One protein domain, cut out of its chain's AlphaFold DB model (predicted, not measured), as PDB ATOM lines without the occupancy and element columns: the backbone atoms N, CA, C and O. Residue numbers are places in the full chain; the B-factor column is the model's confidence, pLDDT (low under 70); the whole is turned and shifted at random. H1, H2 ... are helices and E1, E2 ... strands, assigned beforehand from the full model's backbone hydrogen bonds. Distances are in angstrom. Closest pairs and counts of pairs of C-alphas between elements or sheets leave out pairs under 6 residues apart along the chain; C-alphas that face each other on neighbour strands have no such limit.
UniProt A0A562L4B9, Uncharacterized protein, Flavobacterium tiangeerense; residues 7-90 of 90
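AT A GLANCE: This is residues 7 to 90 of the 90 residues of an uncharacterized protein of Flavobacterium tiangeerense (UniProt A0A562L4B9). A long, twisted sheet of five strands has a single helix, H1, lying lengthwise over one face, with no named helix on the other face. E2, E3 and E4 are the long strands of the sheet and fold back on each other in turn, while the short strands E5 and E1 lie side by side beyond E4 at one edge. The printed part has 84 residues with one named helix and five named strands, in the order E1, H1, E2, E3, E4, E5; across the sheet the order is E1, E5, E4, E3, E2, all antiparallel. The class is mixed, helices and strands. The whole is compact, with a radius of gyration of the C-alphas of 13.3 A, yet elongated in outline, spanning 38 by 21 by 19 A.

HOW THE PARTS SIT: E1, residues 7 to 9, is an edge strand and the antiparallel neighbour of E5, residues 86 to 89; N 8 and O 87 are 3.0 A apart, within hydrogen-bond range. H1, residues 14 to 32, is on the sheet, making two layers, a helix layer on one face of a sheet, at a height over the sheet of 8.1 A. It lies over E4, residues 71 to 81, and only just over E5, on which 3 of its C-alphas fall. On the local plane its line and that of E4 stand at 23 degrees, along the strands. The closest C-alphas of H1 and E5 are those of Phe 17 and Ile 87, 6.9 A apart; for H1 and E4 they are those of Ile 21 and Cys 78, 7.0 A apart. In H1 every O i to N i+4 pair is within hydrogen-bond range. E2, residues 39 to 52, is the other edge strand and forms a hairpin with E3, residues 55 to 68; N 50 and O 57 are 2.8 A apart, within hydrogen-bond range. E2 bends by 97 degrees at residue 47 and E3 by 84 degrees at residue 58. H1 and E3 are near each other, with 6 pairs of C-alphas within 10 A. E3 and E4 form a hairpin, with N 62 and O 78 at 2.8 A, and E4 and E5 another, with N 88 and O 79 at 2.9 A, both pairs within hydrogen-bond range. E2, E3, E4 and E5 are a meander, each strand the antiparallel neighbour of the one before.

IN THESE COORDINATES: E1, residues 7 to 9, begins at C-alpha 7 (10.299, 41.476, 37.787). H1, residues 14 to 32, is 27.1 A long and ends at C-alpha 32 (29.247, 51.311, 37.282). E2, residues 39 to 52, measures 24.9 A, E3, residues 55 to 68, 34.9 A, and E4, residues 71 to 81, 31.3 A. E5, residues 86 to 89, ends at C-alpha 89 (16.161, 40.315, 35.052).

THE WHOLE: The two C-alphas farthest apart are those of Lys 11 and Asp 69, at 39.0 A. The printed part has no cut, and no link is long. The mean pLDDT of the printed part is 93.5, and no printed residue is under 70.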
ATOM      1  N   ILE A   7      11.304  42.541  37.821       90.00
ATOM      2  CA  ILE A   7      10.299  41.476  37.787       90.00
ATOM      3  C   ILE A   7       9.000  42.032  37.241       90.00
ATOM      4  O   ILE A   7       8.448  42.985  37.788       90.00
ATOM      5  N   LEU A   8       8.489  41.395  36.190       91.75
ATOM      6  CA  LEU A   8       7.210  41.742  35.585       91.75
ATOM      7  C   LEU A   8       6.301  40.514  35.530       91.75
ATOM      8  O   LEU A   8       6.725  39.422  35.153       91.75
ATOM      9  N   ARG A   9       5.028  40.722  35.877       91.44
ATOM     10  CA  ARG A   9       3.929  39.755  35.758       91.44
ATOM     11  C   ARG A   9       2.808  40.391  34.947       91.44
ATOM     12  O   ARG A   9       2.465  41.547  35.184       91.44
ATOM     13  N   GLY A  10       2.259  39.667  33.982       90.19
ATOM     14  CA  GLY A  10       1.303  40.209  33.010       90.19
ATOM     15  C   GLY A  10       1.512  39.557  31.654       90.19
ATOM     16  O   GLY A  10       2.232  38.584  31.585       90.19
ATOM     17  N   LYS A  11       0.902  40.047  30.574       91.75
ATOM     18  CA  LYS A  11       1.116  39.489  29.229       91.75
ATOM     19  C   LYS A  11       2.095  40.365  28.452       91.75
ATOM     20  O   LYS A  11       1.829  41.550  28.268       91.75
ATOM     21  N   PHE A  12       3.198  39.785  27.993       94.38
ATOM     22  CA  PHE A  12       4.288  40.507  27.336       94.38
ATOM     23  C   PHE A  12       4.550  39.998  25.917       94.38
ATOM     24  O   PHE A  12       3.992  38.996  25.473       94.38
ATOM     25  N   SER A  13       5.410  40.712  25.196       94.25
ATOM     26  CA  SER A  13       5.988  40.274  23.929       94.25
ATOM     27  C   SER A  13       7.494  40.052  24.085       94.25
ATOM     28  O   SER A  13       8.119  40.522  25.040       94.25
ATOM     29  N   GLN A  14       8.098  39.381  23.102       94.06
ATOM     30  CA  GLN A  14       9.555  39.261  23.003       94.06
ATOM     31  C   GLN A  14      10.244  40.638  22.944       94.06
ATOM     32  O   GLN A  14      11.354  40.783  23.461       94.06
ATOM     33  N   ASP A  15       9.590  41.646  22.360       97.06
ATOM     34  CA  ASP A  15      10.126  43.007  22.267       97.06
ATOM     35  C   ASP A  15      10.201  43.677  23.636       97.06
ATOM     36  O   ASP A  15      11.225  44.276  23.955       97.06
ATOM     37  N   ILE A  16       9.180  43.497  24.486       96.25
ATOM     38  CA  ILE A  16       9.214  43.986  25.873       96.25
ATOM     39  C   ILE A  16      10.375  43.337  26.628       96.25
ATOM     40  O   ILE A  16      11.094  44.020  27.355       96.25
ATOM     41  N   PHE A  17      10.611  42.039  26.437       96.62
ATOM     42  CA  PHE A  17      11.749  41.371  27.067       96.62
ATOM     43  C   PHE A  17      13.089  41.954  26.611       96.62
ATOM     44  O   PHE A  17      13.920  42.298  27.447       96.62
ATOM     45  N   ASN A  18      13.284  42.141  25.304       96.75
ATOM     46  CA  ASN A  18      14.505  42.750  24.772       96.75
ATOM     47  C   ASN A  18      14.687  44.194  25.274       96.75
ATOM     48  O   ASN A  18      15.792  44.577  25.656       96.75
ATOM     49  N   GLN A  19      13.604  44.976  25.322       97.50
ATOM     50  CA  GLN A  19      13.613  46.334  25.858       97.50
ATOM     51  C   GLN A  19      14.069  46.343  27.319       97.50
ATOM     52  O   GLN A  19      14.959  47.111  27.672       97.50
ATOM     53  N   LYS A  20      13.520  45.465  28.165       96.69
ATOM     54  CA  LYS A  20      13.886  45.403  29.587       96.69
ATOM     55  C   LYS A  20      15.327  44.952  29.813       96.69
ATOM     56  O   LYS A  20      15.968  45.441  30.737       96.69
ATOM     57  N   ILE A  21      15.867  44.096  28.944       96.94
ATOM     58  CA  ILE A  21      17.300  43.763  28.953       96.94
ATOM     59  C   ILE A  21      18.145  45.003  28.642       96.94
ATOM     60  O   ILE A  21      19.153  45.233  29.307       96.94
ATOM     61  N   ASN A  22      17.753  45.804  27.649       96.44
ATOM     62  CA  ASN A  22      18.489  47.017  27.294       96.44
ATOM     63  C   ASN A  22      18.415  48.071  28.405       96.44
ATOM     64  O   ASN A  22      19.457  48.581  28.801       96.44
ATOM     65  N   GLU A  23      17.232  48.309  28.983       95.50
ATOM     66  CA  GLU A  23      17.064  49.194  30.147       95.50
ATOM     67  C   GLU A  23      17.959  48.752  31.320       95.50
ATOM     68  O   GLU A  23      18.630  49.574  31.946       95.50
ATOM     69  N   ALA A  24      18.027  47.442  31.592       95.75
ATOM     70  CA  ALA A  24      18.898  46.890  32.624       95.75
ATOM     71  C   ALA A  24      20.383  47.162  32.342       95.75
ATOM     72  O   ALA A  24      21.111  47.589  33.239       95.75
ATOM     73  N   LYS A  25      20.839  46.947  31.103       95.50
ATOM     74  CA  LYS A  25      22.223  47.229  30.697       95.50
ATOM     75  C   LYS A  25      22.556  48.712  30.809       95.50
ATOM     76  O   LYS A  25      23.589  49.051  31.376       95.50
ATOM     77  N   GLU A  26      21.682  49.586  30.316       94.88
ATOM     78  CA  GLU A  26      21.852  51.040  30.390       94.88
ATOM     79  C   GLU A  26      21.976  51.521  31.836       94.88
ATOM     80  O   GLU A  26      22.893  52.282  32.153       94.88
ATOM     81  N   HIS A  27      21.119  51.020  32.731       93.44
ATOM     82  CA  HIS A  27      21.214  51.328  34.153       93.44
ATOM     83  C   HIS A  27      22.577  50.913  34.722       93.44
ATOM     84  O   HIS A  27      23.265  51.722  35.348       93.44
ATOM     85  N   LEU A  28      23.016  49.682  34.445       93.38
ATOM     86  CA  LEU A  28      24.299  49.168  34.927       93.38
ATOM     87  C   LEU A  28      25.505  49.935  34.377       93.38
ATOM     88  O   LEU A  28      26.467  50.145  35.123       93.38
ATOM     89  N   CYS A  29      25.438  50.390  33.124       93.62
ATOM     90  CA  CYS A  29      26.423  51.290  32.533       93.62
ATOM     91  C   CYS A  29      26.537  52.596  33.318       93.62
ATOM     92  O   CYS A  29      27.647  52.982  33.688       93.62
ATOM     93  N   GLN A  30      25.404  53.236  33.620       92.06
ATOM     94  CA  GLN A  30      25.366  54.506  34.347       92.06
ATOM     95  C   GLN A  30      25.941  54.372  35.760       92.06
ATOM     96  O   GLN A  30      26.777  55.179  36.162       92.06
ATOM     97  N   ILE A  31      25.535  53.342  36.508       91.56
ATOM     98  CA  ILE A  31      25.920  53.210  37.920       91.56
ATOM     99  C   ILE A  31      27.322  52.616  38.139       91.56
ATOM    100  O   ILE A  31      27.879  52.778  39.224       91.56
ATOM    101  N   ASN A  32      27.923  51.948  37.142       88.25
ATOM    102  CA  ASN A  32      29.247  51.311  37.282       88.25
ATOM    103  C   ASN A  32      30.314  51.837  36.309       88.25
ATOM    104  O   ASN A  32      31.443  51.327  36.316       88.25
ATOM    105  N   ASN A  33      29.990  52.863  35.512       90.75
ATOM    106  CA  ASN A  33      30.846  53.392  34.451       90.75
ATOM    107  C   ASN A  33      31.315  52.262  33.514       90.75
ATOM    108  O   ASN A  33      32.505  51.936  33.466       90.75
ATOM    109  N   LEU A  34      30.343  51.608  32.870       93.25
ATOM    110  CA  LEU A  34      30.546  50.538  31.885       93.25
ATOM    111  C   LEU A  34      30.089  51.008  30.498       93.25
ATOM    112  O   LEU A  34      29.282  51.929  30.375       93.25
ATOM    113  N   SER A  35      30.576  50.339  29.461       94.12
ATOM    114  CA  SER A  35      30.111  50.425  28.080       94.12
ATOM    115  C   SER A  35      29.330  49.166  27.683       94.12
ATOM    116  O   SER A  35      29.313  48.159  28.392       94.12
ATOM    117  N   ALA A  36      28.685  49.198  26.514       90.50
ATOM    118  CA  ALA A  36      27.946  48.048  25.989       90.50
ATOM    119  C   ALA A  36      28.832  46.799  25.792       90.50
ATOM    120  O   ALA A  36      28.364  45.679  25.996       90.50
ATOM    121  N   ASP A  37      30.116  46.990  25.473       94.81
ATOM    122  CA  ASP A  37      31.082  45.906  25.248       94.81
ATOM    123  C   ASP A  37      31.449  45.157  26.537       94.81
ATOM    124  O   ASP A  37      32.002  44.059  26.491       94.81
ATOM    125  N   ASN A  38      31.114  45.719  27.701       95.75
ATOM    126  CA  ASN A  38      31.333  45.060  28.982       95.75
ATOM    127  C   ASN A  38      30.372  43.886  29.229       95.75
ATOM    128  O   ASN A  38      30.616  43.123  30.159       95.75
ATOM    129  N   PHE A  39      29.322  43.715  28.414       96.50
ATOM    130  CA  PHE A  39      28.319  42.654  28.553       96.50
ATOM    131  C   PHE A  39      28.536  41.540  27.528       96.50
ATOM    132  O   PHE A  39      28.105  41.631  26.377       96.50
ATOM    133  N   ILE A  40      29.136  40.438  27.962       96.38
ATOM    134  CA  ILE A  40      29.460  39.298  27.105       96.38
ATOM    135  C   ILE A  40      28.400  38.216  27.300       96.38
ATOM    136  O   ILE A  40      28.243  37.692  28.398       96.38
ATOM    137  N   LEU A  41      27.672  37.842  26.245       96.75
ATOM    138  CA  LEU A  41      26.706  36.743  26.328       96.75
ATOM    139  C   LEU A  41      27.440  35.423  26.620       96.75
ATOM    140  O   LEU A  41      28.164  34.911  25.769       96.75
ATOM    141  N   LYS A  42      27.228  34.859  27.811       96.12
ATOM    142  CA  LYS A  42      27.816  33.586  28.250       96.12
ATOM    143  C   LYS A  42      26.908  32.401  28.007       96.12
ATOM    144  O   LYS A  42      27.378  31.340  27.605       96.12
ATOM    145  N   ARG A  43      25.615  32.566  28.280       95.75
ATOM    146  CA  ARG A  43      24.643  31.480  28.188       95.75
ATOM    147  C   ARG A  43      23.400  31.940  27.457       95.75
ATOM    148  O   ARG A  43      22.894  33.035  27.678       95.75
ATOM    149  N   LYS A  44      22.895  31.057  26.603       96.56
ATOM    150  CA  LYS A  44      21.607  31.189  25.937       96.56
ATOM    151  C   LYS A  44      20.935  29.827  25.937       96.56
ATOM    152  O   LYS A  44      21.502  28.869  25.424       96.56
ATOM    153  N   SER A  45      19.740  29.760  26.499       95.75
ATOM    154  CA  SER A  45      18.859  28.602  26.386       95.75
ATOM    155  C   SER A  45      17.473  29.072  25.975       95.75
ATOM    156  O   SER A  45      17.016  30.128  26.412       95.75
ATOM    157  N   ASN A  46      16.812  28.298  25.124       91.31
ATOM    158  CA  ASN A  46      15.422  28.560  24.762       91.31
ATOM    159  C   ASN A  46      14.441  27.888  25.731       91.31
ATOM    160  O   ASN A  46      13.281  28.273  25.749       91.31
ATOM    161  N   GLU A  47      14.925  26.949  26.545       92.94
ATOM    162  CA  GLU A  47      14.120  26.176  27.482       92.94
ATOM    163  C   GLU A  47      14.950  25.919  28.749       92.94
ATOM    164  O   GLU A  47      15.966  25.218  28.728       92.94
ATOM    165  N   ILE A  48      14.584  26.568  29.853       93.88
ATOM    166  CA  ILE A  48      15.051  26.240  31.205       93.88
ATOM    167  C   ILE A  48      13.865  26.255  32.153       93.88
ATOM    168  O   ILE A  48      12.963  27.077  32.000       93.88
ATOM    169  N   SER A  49      13.917  25.411  33.175       91.44
ATOM    170  CA  SER A  49      13.033  25.531  34.328       91.44
ATOM    171  C   SER A  49      13.575  26.582  35.293       91.44
ATOM    172  O   SER A  49      14.749  26.555  35.666       91.44
ATOM    173  N   TYR A  50      12.713  27.503  35.704       84.69
ATOM    174  CA  TYR A  50      13.013  28.569  36.646       84.69
ATOM    175  C   TYR A  50      11.963  28.557  37.755       84.69
ATOM    176  O   TYR A  50      10.766  28.636  37.481       84.69
ATOM    177  N   SER A  51      12.400  28.435  39.007       85.44
ATOM    178  CA  SER A  51      11.508  28.445  40.170       85.44
ATOM    179  C   SER A  51      11.669  29.738  40.957       85.44
ATOM    180  O   SER A  51      12.779  30.066  41.377       85.44
ATOM    181  N   VAL A  52      10.571  30.445  41.211       81.69
ATOM    182  CA  VAL A  52      10.564  31.665  42.027       81.69
ATOM    183  C   VAL A  52       9.308  31.690  42.888       81.69
ATOM    184  O   VAL A  52       8.212  31.464  42.391       81.69
ATOM    185  N   ASN A  53       9.454  31.948  44.190       79.50
ATOM    186  CA  ASN A  53       8.334  32.046  45.139       79.50
ATOM    187  C   ASN A  53       7.304  30.899  45.027       79.50
ATOM    188  O   ASN A  53       6.105  31.150  45.035       79.50
ATOM    189  N   LEU A  54       7.781  29.648  44.929       83.94
ATOM    190  CA  LEU A  54       6.973  28.420  44.784       83.94
ATOM    191  C   LEU A  54       6.243  28.249  43.440       83.94
ATOM    192  O   LEU A  54       5.545  27.257  43.249       83.94
ATOM    193  N   GLU A  55       6.432  29.164  42.492       86.56
ATOM    194  CA  GLU A  55       5.954  29.015  41.122       86.56
ATOM    195  C   GLU A  55       7.065  28.488  40.215       86.56
ATOM    196  O   GLU A  55       8.241  28.838  40.364       86.56
ATOM    197  N   PHE A  56       6.674  27.657  39.253       89.62
ATOM    198  CA  PHE A  56       7.566  27.066  38.266       89.62
ATOM    199  C   PHE A  56       7.243  27.623  36.890       89.62
ATOM    200  O   PHE A  56       6.101  27.580  36.433       89.62
ATOM    201  N   PHE A  57       8.274  28.118  36.224       92.56
ATOM    202  CA  PHE A  57       8.207  28.615  34.865       92.56
ATOM    203  C   PHE A  57       9.152  27.807  33.990       92.56
ATOM    204  O   PHE A  57      10.230  27.414  34.435       92.56
ATOM    205  N   THR A  58       8.781  27.636  32.728       95.25
ATOM    206  CA  THR A  58       9.710  27.211  31.682       95.25
ATOM    207  C   THR A  58       9.874  28.352  30.693       95.25
ATOM    208  O   THR A  58       8.905  29.058  30.397       95.25
ATOM    209  N   GLY A  59      11.097  28.571  30.217       95.75
ATOM    210  CA  GLY A  59      11.302  29.363  29.014       95.75
ATOM    211  C   GLY A  59      12.708  29.850  28.757       95.75
ATOM    212  O   GLY A  59      13.696  29.193  29.086       95.75
ATOM    213  N   LYS A  60      12.784  30.997  28.086       96.12
ATOM    214  CA  LYS A  60      14.011  31.528  27.507       96.12
ATOM    215  C   LYS A  60      14.885  32.144  28.586       96.12
ATOM    216  O   LYS A  60      14.423  32.956  29.383       96.12
ATOM    217  N   TYR A  61      16.171  31.826  28.534       96.44
ATOM    218  CA  TYR A  61      17.178  32.347  29.445       96.44
ATOM    219  C   TYR A  61      18.401  32.860  28.698       96.44
ATOM    220  O   TYR A  61      18.938  32.193  27.810       96.44
ATOM    221  N   LEU A  62      18.847  34.049  29.084       97.12
ATOM    222  CA  LEU A  62      20.076  34.683  28.633       97.12
ATOM    223  C   LEU A  62      20.896  35.066  29.861       97.12
ATOM    224  O   LEU A  62      20.347  35.558  30.839       97.12
ATOM    225  N   GLU A  63      22.205  34.883  29.792       96.62
ATOM    226  CA  GLU A  63      23.124  35.318  30.839       96.62
ATOM    227  C   GLU A  63      24.279  36.073  30.210       96.62
ATOM    228  O   GLU A  63      24.967  35.549  29.325       96.62
ATOM    229  N   PHE A  64      24.483  37.301  30.666       97.00
ATOM    230  CA  PHE A  64      25.607  38.132  30.276       97.00
ATOM    231  C   PHE A  64      26.611  38.175  31.424       97.00
ATOM    232  O   PHE A  64      26.247  38.486  32.551       97.00
ATOM    233  N   GLU A  65      27.874  37.890  31.147       96.19
ATOM    234  CA  GLU A  65      28.978  38.204  32.049       96.19
ATOM    235  C   GLU A  65      29.316  39.685  31.912       96.19
ATOM    236  O   GLU A  65      29.399  40.209  30.799       96.19
ATOM    237  N   ILE A  66      29.503  40.354  33.046       95.56
ATOM    238  CA  ILE A  66      29.863  41.766  33.101       95.56
ATOM    239  C   ILE A  66      31.345  41.856  33.429       95.56
ATOM    240  O   ILE A  66      31.794  41.382  34.478       95.56
ATOM    241  N   THR A  67      32.107  42.484  32.542       94.88
ATOM    242  CA  THR A  67      33.555  42.647  32.690       94.88
ATOM    243  C   THR A  67      33.942  44.115  32.782       94.88
ATOM    244  O   THR A  67      33.298  44.964  32.182       94.88
ATOM    245  N   LYS A  68      35.009  44.445  33.508       93.25
ATOM    246  CA  LYS A  68      35.621  45.779  33.531       93.25
ATOM    247  C   LYS A  68      37.124  45.631  33.684       93.25
ATOM    248  O   LYS A  68      37.581  44.879  34.539       93.25
ATOM    249  N   ASP A  69      37.888  46.291  32.817       91.81
ATOM    250  CA  ASP A  69      39.354  46.195  32.796       91.81
ATOM    251  C   ASP A  69      39.859  44.739  32.776       91.81
ATOM    252  O   ASP A  69      40.826  44.386  33.446       91.81
ATOM    253  N   LYS A  70      39.170  43.880  32.004       87.44
ATOM    254  CA  LYS A  70      39.402  42.424  31.883       87.44
ATOM    255  C   LYS A  70      39.087  41.590  33.135       87.44
ATOM    256  O   LYS A  70      39.312  40.384  33.117       87.44
ATOM    257  N   ASN A  71      38.529  42.189  34.184       92.06
ATOM    258  CA  ASN A  71      38.056  41.478  35.370       92.06
ATOM    259  C   ASN A  71      36.552  41.228  35.285       92.06
ATOM    260  O   ASN A  71      35.805  42.104  34.855       92.06
ATOM    261  N   ILE A  72      36.104  40.056  35.728       93.38
ATOM    262  CA  ILE A  72      34.678  39.759  35.887       93.38
ATOM    263  C   ILE A  72      34.192  40.462  37.152       93.38
ATOM    264  O   ILE A  72      34.762  40.270  38.225       93.38
ATOM    265  N   ILE A  73      33.145  41.272  37.023       93.00
ATOM    266  CA  ILE A  73      32.579  42.048  38.135       93.00
ATOM    267  C   ILE A  73      31.138  41.650  38.476       93.00
ATOM    268  O   ILE A  73      30.589  42.143  39.459       93.00
ATOM    269  N   GLY A  74      30.524  40.766  37.684       92.62
ATOM    270  CA  GLY A  74      29.186  40.237  37.935       92.62
ATOM    271  C   GLY A  74      28.589  39.534  36.720       92.62
ATOM    272  O   GLY A  74      29.263  39.319  35.709       92.62
ATOM    273  N   SER A  75      27.303  39.213  36.814       94.38
ATOM    274  CA  SER A  75      26.493  38.699  35.712       94.38
ATOM    275  C   SER A  75      25.133  39.401  35.673       94.38
ATOM    276  O   SER A  75      24.727  40.037  36.641       94.38
ATOM    277  N   LEU A  76      24.471  39.319  34.522       95.62
ATOM    278  CA  LEU A  76      23.099  39.752  34.292       95.62
ATOM    279  C   LEU A  76      22.324  38.568  33.713       95.62
ATOM    280  O   LEU A  76      22.499  38.200  32.547       95.62
ATOM    281  N   SER A  77      21.464  37.986  34.529       95.38
ATOM    282  CA  SER A  77      20.577  36.882  34.192       95.38
ATOM    283  C   SER A  77      19.229  37.428  33.739       95.38
ATOM    284  O   SER A  77      18.616  38.244  34.412       95.38
ATOM    285  N   CYS A  78      18.749  36.981  32.585       96.19
ATOM    286  CA  CYS A  78      17.503  37.435  31.976       96.19
ATOM    287  C   CYS A  78      16.650  36.218  31.622       96.19
ATOM    288  O   CYS A  78      17.048  35.398  30.795       96.19
ATOM    289  N   PHE A  79      15.463  36.121  32.198       96.25
ATOM    290  CA  PHE A  79      14.511  35.043  31.983       96.25
ATOM    291  C   PHE A  79      13.171  35.585  31.487       96.25
ATOM    292  O   PHE A  79      12.688  36.609  31.971       96.25
ATOM    293  N   MET A  80      12.551  34.862  30.559       96.69
ATOM    294  CA  MET A  80      11.169  35.071  30.147       96.69
ATOM    295  C   MET A  80      10.469  33.722  30.011       96.69
ATOM    296  O   MET A  80      10.998  32.811  29.372       96.69
ATOM    297  N   SER A  81       9.268  33.605  30.575       96.00
ATOM    298  CA  SER A  81       8.460  32.394  30.434       96.00
ATOM    299  C   SER A  81       7.945  32.199  29.001       96.00
ATOM    300  O   SER A  81       7.700  33.160  28.271       96.00
ATOM    301  N   GLU A  82       7.738  30.947  28.593       94.62
ATOM    302  CA  GLU A  82       7.241  30.571  27.254       94.62
ATOM    303  C   GLU A  82       5.855  31.118  26.930       94.62
ATOM    304  O   GLU A  82       5.551  31.435  25.784       94.62
ATOM    305  N   ASN A  83       5.006  31.248  27.944       93.62
ATOM    306  CA  ASN A  83       3.678  31.836  27.813       93.62
ATOM    307  C   ASN A  83       3.702  33.376  27.876       93.62
ATOM    308  O   ASN A  83       2.640  33.998  27.940       93.62
ATOM    309  N   PHE A  84       4.897  33.983  27.867       93.44
ATOM    310  CA  PHE A  84       5.132  35.425  27.923       93.44
ATOM    311  C   PHE A  84       4.443  36.102  29.109       93.44
ATOM    312  O   PHE A  84       4.029  37.259  29.009       93.44
ATOM    313  N   ASN A  85       4.276  35.373  30.217       94.50
ATOM    314  CA  ASN A  85       3.538  35.871  31.371       94.50
ATOM    315  C   ASN A  85       4.424  36.423  32.508       94.50
ATOM    316  O   ASN A  85       3.929  37.000  33.483       94.50
ATOM    317  N   TYR A  86       5.732  36.201  32.391       94.75
ATOM    318  CA  TYR A  86       6.712  36.463  33.428       94.75
ATOM    319  C   TYR A  86       8.052  36.851  32.808       94.75
ATOM    320  O   TYR A  86       8.547  36.174  31.903       94.75
ATOM    321  N   ILE A  87       8.639  37.934  33.312       95.56
ATOM    322  CA  ILE A  87      10.001  38.371  32.994       95.56
ATOM    323  C   ILE A  87      10.750  38.568  34.308       95.56
ATOM    324  O   ILE A  87      10.218  39.183  35.234       95.56
ATOM    325  N   ASN A  88      11.987  38.083  34.360       94.75
ATOM    326  CA  ASN A  88      12.909  38.322  35.462       94.75
ATOM    327  C   ASN A  88      14.286  38.718  34.934       94.75
ATOM    328  O   ASN A  88      14.856  37.992  34.123       94.75
ATOM    329  N   ILE A  89      14.815  39.849  35.384       95.44
ATOM    330  CA  ILE A  89      16.161  40.315  35.052       95.44
ATOM    331  C   ILE A  89      16.874  40.672  36.349       95.44
ATOM    332  O   ILE A  89      16.390  41.539  37.081       95.44
ATOM    333  N   THR A  90      17.995  40.006  36.618       92.50
ATOM    334  CA  THR A  90      18.757  40.089  37.875       92.50
ATOM    335  C   THR A  90      20.250  40.107  37.631       92.50
ATOM    336  O   THR A  90      20.679  39.288  36.787       92.50
TER     337      THR A  90